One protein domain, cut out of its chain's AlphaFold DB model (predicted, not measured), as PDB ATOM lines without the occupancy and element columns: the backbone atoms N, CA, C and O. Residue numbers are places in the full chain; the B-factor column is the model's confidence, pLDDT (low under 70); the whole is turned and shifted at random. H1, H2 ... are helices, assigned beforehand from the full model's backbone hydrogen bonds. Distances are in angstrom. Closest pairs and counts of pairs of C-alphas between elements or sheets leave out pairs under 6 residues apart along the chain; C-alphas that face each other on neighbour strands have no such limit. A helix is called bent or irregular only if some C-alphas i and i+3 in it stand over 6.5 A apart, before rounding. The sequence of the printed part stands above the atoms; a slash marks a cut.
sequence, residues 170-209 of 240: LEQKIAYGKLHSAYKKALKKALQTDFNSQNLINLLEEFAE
ATOM      1  N   LEU A 170       2.899  91.873  34.848       67.31
ATOM      2  CA  LEU A 170       2.708  92.822  33.751       67.31
ATOM      3  C   LEU A 170       3.888  92.808  32.767       67.31
ATOM      4  O   LEU A 170       3.676  92.851  31.557       67.31
ATOM      5  N   GLU A 171       5.119  92.701  33.264       74.50
ATOM      6  CA  GLU A 171       6.315  92.582  32.426       74.50
ATOM      7  C   GLU A 171       6.324  91.270  31.636       74.50
ATOM      8  O   GLU A 171       6.627  91.296  30.445       74.50
ATOM      9  N   GLN A 172       5.898  90.156  32.239       70.56
ATOM     10  CA  GLN A 172       5.701  88.883  31.540       70.56
ATOM     11  C   GLN A 172       4.674  89.027  30.413       70.56
ATOM     12  O   GLN A 172       4.909  88.579  29.293       70.56
ATOM     13  N   LYS A 173       3.561  89.725  30.661       70.50
ATOM     14  CA  LYS A 173       2.517  89.957  29.651       70.50
ATOM     15  C   LYS A 173       2.993  90.845  28.500       70.50
ATOM     16  O   LYS A 173       2.658  90.606  27.339       70.50
ATOM     17  N   ILE A 174       3.810  91.855  28.805       71.25
ATOM     18  CA  ILE A 174       4.471  92.695  27.798       71.25
ATOM     19  C   ILE A 174       5.476  91.868  26.990       71.25
ATOM     20  O   ILE A 174       5.499  91.966  25.759       71.25
ATOM     21  N   ALA A 175       6.292  91.056  27.665       76.88
ATOM     22  CA  ALA A 175       7.265  90.178  27.030       76.88
ATOM     23  C   ALA A 175       6.568  89.184  26.096       76.88
ATOM     24  O   ALA A 175       6.939  89.104  24.928       76.88
ATOM     25  N   TYR A 176       5.491  88.538  26.552       77.25
ATOM     26  CA  TYR A 176       4.669  87.642  25.742       77.25
ATOM     27  C   TYR A 176       4.165  88.325  24.467       77.25
ATOM     28  O   TYR A 176       4.378  87.814  23.372       77.25
ATOM     29  N   GLY A 177       3.559  89.516  24.572       69.44
ATOM     30  CA  GLY A 177       3.054  90.239  23.397       69.44
ATOM     31  C   GLY A 177       4.153  90.568  22.376       69.44
ATOM     32  O   GLY A 177       3.968  90.395  21.166       69.44
ATOM     33  N   LYS A 178       5.331  90.989  22.857       75.62
ATOM     34  CA  LYS A 178       6.506  91.250  22.008       75.62
ATOM     35  C   LYS A 178       7.014  89.969  21.340       75.62
ATOM     36  O   LYS A 178       7.211  89.969  20.121       75.62
ATOM     37  N   LEU A 179       7.184  88.898  22.115       80.38
ATOM     38  CA  LEU A 179       7.644  87.590  21.647       80.38
ATOM     39  C   LEU A 179       6.683  87.011  20.608       80.38
ATOM     40  O   LEU A 179       7.115  86.654  19.518       80.38
ATOM     41  N   HIS A 180       5.380  87.020  20.884       78.75
ATOM     42  CA  HIS A 180       4.358  86.509  19.975       78.75
ATOM     43  C   HIS A 180       4.325  87.283  18.647       78.75
ATOM     44  O   HIS A 180       4.278  86.693  17.565       78.75
ATOM     45  N   SER A 181       4.420  88.618  18.696       69.69
ATOM     46  CA  SER A 181       4.491  89.453  17.489       69.69
ATOM     47  C   SER A 181       5.749  89.172  16.655       69.69
ATOM     48  O   SER A 181       5.680  89.105  15.422       69.69
ATOM     49  N   ALA A 182       6.899  88.983  17.310       80.88
ATOM     50  CA  ALA A 182       8.150  88.617  16.653       80.88
ATOM     51  C   ALA A 182       8.079  87.208  16.042       80.88
ATOM     52  O   ALA A 182       8.378  87.047  14.856       80.88
ATOM     53  N   TYR A 183       7.592  86.230  16.808       86.94
ATOM     54  CA  TYR A 183       7.354  84.858  16.370       86.94
ATOM     55  C   TYR A 183       6.460  84.821  15.131       86.94
ATOM     56  O   TYR A 183       6.852  84.254  14.120       86.94
ATOM     57  N   LYS A 184       5.318  85.518  15.129       84.00
ATOM     58  CA  LYS A 184       4.405  85.549  13.973       84.00
ATOM     59  C   LYS A 184       5.080  86.063  12.695       84.00
ATOM     60  O   LYS A 184       4.824  85.558  11.600       84.00
ATOM     61  N   LYS A 185       5.953  87.071  12.813       85.81
ATOM     62  CA  LYS A 185       6.746  87.584  11.680       85.81
ATOM     63  C   LYS A 185       7.785  86.564  11.218       85.81
ATOM     64  O   LYS A 185       7.927  86.365  10.011       85.81
ATOM     65  N   ALA A 186       8.491  85.939  12.161       89.88
ATOM     66  CA  ALA A 186       9.475  84.902  11.881       89.88
ATOM     67  C   ALA A 186       8.820  83.693  11.203       89.88
ATOM     68  O   ALA A 186       9.278  83.286  10.142       89.88
ATOM     69  N   LEU A 187       7.687  83.217  11.723       89.94
ATOM     70  CA  LEU A 187       6.890  82.120  11.182       89.94
ATOM     71  C   LEU A 187       6.472  82.386   9.732       89.94
ATOM     72  O   LEU A 187       6.717  81.566   8.853       89.94
ATOM     73  N   LYS A 188       5.926  83.575   9.440       90.69
ATOM     74  CA  LYS A 188       5.545  83.946   8.066       90.69
ATOM     75  C   LYS A 188       6.731  83.914   7.092       90.69
ATOM     76  O   LYS A 188       6.543  83.623   5.913       90.69
ATOM     77  N   LYS A 189       7.936  84.249   7.561       91.62
ATOM     78  CA  LYS A 189       9.172  84.177   6.766       91.62
ATOM     79  C   LYS A 189       9.685  82.738   6.649       91.62
ATOM     80  O   LYS A 189      10.180  82.360   5.591       91.62
ATOM     81  N   ALA A 190       9.555  81.957   7.716       92.00
ATOM     82  CA  ALA A 190       9.969  80.564   7.786       92.00
ATOM     83  C   ALA A 190       9.214  79.705   6.766       92.00
ATOM     84  O   ALA A 190       9.844  79.037   5.957       92.00
ATOM     85  N   LEU A 191       7.893  79.884   6.671       92.62
ATOM     86  CA  LEU A 191       7.015  79.172   5.731       92.62
ATOM     87  C   LEU A 191       7.306  79.418   4.236       92.62
ATOM     88  O   LEU A 191       6.657  78.824   3.382       92.62
ATOM     89  N   GLN A 192       8.245  80.302   3.888       90.56
ATOM     90  CA  GLN A 192       8.609  80.557   2.491       90.56
ATOM     91  C   GLN A 192       9.531  79.480   1.903       90.56
ATOM     92  O   GLN A 192       9.533  79.305   0.687       90.56
ATOM     93  N   THR A 193      10.332  78.793   2.729       91.75
ATOM     94  CA  THR A 193      11.244  77.723   2.289       91.75
ATOM     95  C   THR A 193      11.468  76.698   3.399       91.75
ATOM     96  O   THR A 193      11.587  77.067   4.565       91.75
ATOM     97  N   ASP A 194      11.653  75.426   3.038       86.94
ATOM     98  CA  ASP A 194      11.955  74.355   4.006       86.94
ATOM     99  C   ASP A 194      13.195  74.657   4.859       86.94
ATOM    100  O   ASP A 194      13.212  74.399   6.060       86.94
ATOM    101  N   PHE A 195      14.217  75.285   4.267       91.25
ATOM    102  CA  PHE A 195      15.413  75.719   4.993       91.25
ATOM    103  C   PHE A 195      15.096  76.742   6.095       91.25
ATOM    104  O   PHE A 195      15.616  76.639   7.204       91.25
ATOM    105  N   ASN A 196      14.239  77.730   5.816       89.38
ATOM    106  CA  ASN A 196      13.876  78.730   6.818       89.38
ATOM    107  C   ASN A 196      12.958  78.137   7.899       89.38
ATOM    108  O   ASN A 196      13.084  78.530   9.059       89.38
ATOM    109  N   SER A 197      12.078  77.197   7.536       90.94
ATOM    110  CA  SER A 197      11.274  76.417   8.486       90.94
ATOM    111  C   SER A 197      12.160  75.652   9.464       90.94
ATOM    112  O   SER A 197      12.013  75.828  10.671       90.94
ATOM    113  N   GLN A 198      13.136  74.889   8.961       92.00
ATOM    114  CA  GLN A 198      14.032  74.109   9.816       92.00
ATOM    115  C   GLN A 198      14.899  74.998  10.716       92.00
ATOM    116  O   GLN A 198      15.077  74.694  11.890       92.00
ATOM    117  N   ASN A 199      15.395  76.128  10.201       92.88
ATOM    118  CA  ASN A 199      16.165  77.070  11.016       92.88
ATOM    119  C   ASN A 199      15.344  77.657  12.169       92.88
ATOM    120  O   ASN A 199      15.876  77.826  13.263       92.88
ATOM    121  N   LEU A 200      14.070  77.996  11.935       93.19
ATOM    122  CA  LEU A 200      13.211  78.518  12.999       93.19
ATOM    123  C   LEU A 200      12.898  77.437  14.040       93.19
ATOM    124  O   LEU A 200      12.928  77.748  15.223       93.19
ATOM    125  N   ILE A 201      12.635  76.198  13.612       91.56
ATOM    126  CA  ILE A 201      12.407  75.061  14.518       91.56
ATOM    127  C   ILE A 201      13.621  74.862  15.428       91.56
ATOM    128  O   ILE A 201      13.473  74.953  16.641       91.56
ATOM    129  N   ASN A 202      14.820  74.726  14.853       92.44
ATOM    130  CA  ASN A 202      16.040  74.488  15.628       92.44
ATOM    131  C   ASN A 202      16.315  75.611  16.642       92.44
ATOM    132  O   ASN A 202      16.727  75.337  17.760       92.44
ATOM    133  N   LEU A 203      16.078  76.877  16.269       93.19
ATOM    134  CA  LEU A 203      16.242  78.016  17.181       93.19
ATOM    135  C   LEU A 203      15.257  77.976  18.355       93.19
ATOM    136  O   LEU A 203      15.600  78.403  19.454       93.19
ATOM    137  N   LEU A 204      14.021  77.527  18.116       90.88
ATOM    138  CA  LEU A 204      13.005  77.413  19.161       90.88
ATOM    139  C   LEU A 204      13.281  76.217  20.076       90.88
ATOM    140  O   LEU A 204      13.134  76.357  21.285       90.88
ATOM    141  N   GLU A 205      13.713  75.087  19.515       90.62
ATOM    142  CA  GLU A 205      14.140  73.903  20.272       90.62
ATOM    143  C   GLU A 205      15.371  74.218  21.133       90.62
ATOM    144  O   GLU A 205      15.330  74.000  22.336       90.62
ATOM    145  N   GLU A 206      16.407  74.857  20.574       92.88
ATOM    146  CA  GLU A 206      17.594  75.291  21.331       92.88
ATOM    147  C   GLU A 206      17.228  76.241  22.480       92.88
ATOM    148  O   GLU A 206      17.812  76.177  23.561       92.88
ATOM    149  N   PHE A 207      16.255  77.131  22.263       87.94
ATOM    150  CA  PHE A 207      15.780  78.032  23.310       87.94
ATOM    151  C   PHE A 207      14.987  77.294  24.397       87.94
ATOM    152  O   PHE A 207      15.103  77.651  25.566       87.94
ATOM    153  N   ALA A 208      14.196  76.284  24.024       86.12
ATOM    154  CA  ALA A 208      13.401  75.481  24.950       86.12
ATOM    155  C   ALA A 208      14.246  74.481  25.757       86.12
ATOM    156  O   ALA A 208      13.893  74.180  26.890       86.12
ATOM    157  N   GLU A 209      15.351  73.989  25.192       87.81
ATOM    158  CA  GLU A 209      16.285  73.056  25.840       87.81
ATOM    159  C   GLU A 209      17.323  73.755  26.736       87.81
ATOM    160  O   GLU A 209      18.076  73.099  27.459       87.81
TER     161      GLU A 209
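This is residues 170 to 209 of the 240 residues of the protein "SWIM-type domain-containing protein" of Rhizophagus irregularis (UniProt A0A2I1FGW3). What does the model look like? It is an open V of two helices, a flat helical hairpin: H1, the longer arm, turns through a tight link into H2, which folds back with its first half near the end of H1. Residues 170 to 182 of H1 stick out free of the rest. What is it made of? The printed part has 40 residues with two named helices, H1 then H2, and no named strand, and its class is all helix. How closely is it drawn together? It is loose, with a radius of gyration of the C-alphas of 11.6 A, and its C-alphas span 36 by 23 by 5 A.

Where do the helices meet? H1, residues 170 to 190, touches H2, residues 194 to 208, with its residues 186 to 190 alone, and H2 touches H1 with residues 196 to 200 alone. Their closest C-alphas are those of Ala 190 and Ser 197, 4.4 A apart. How do their lines stand? They run opposite ways at a shallow tilt of 24 degrees and form a hairpin. What do the backbones show? In H1 and H2 every O i to N i+4 pair is within hydrogen-bond range.

Where is the longest helix? H1 begins at C-alpha 170, (2.708, 92.822, 33.751), and measures 29.6 A to C-alpha 190. Where is the other? H2 measures 21.0 A and ends at C-alpha 208, (13.401, 75.481, 24.950).

How far does it reach? The two C-alphas farthest apart, those of Leu 170 and Asp 194, are 36.2 A apart. Is there a cut or a long link? The printed part has no cut, and the link from H1 to H2, three residues, is tight. Where is confidence low? Residues 170, 177 and 181 are under 70, and the mean pLDDT of the printed part is 85.0.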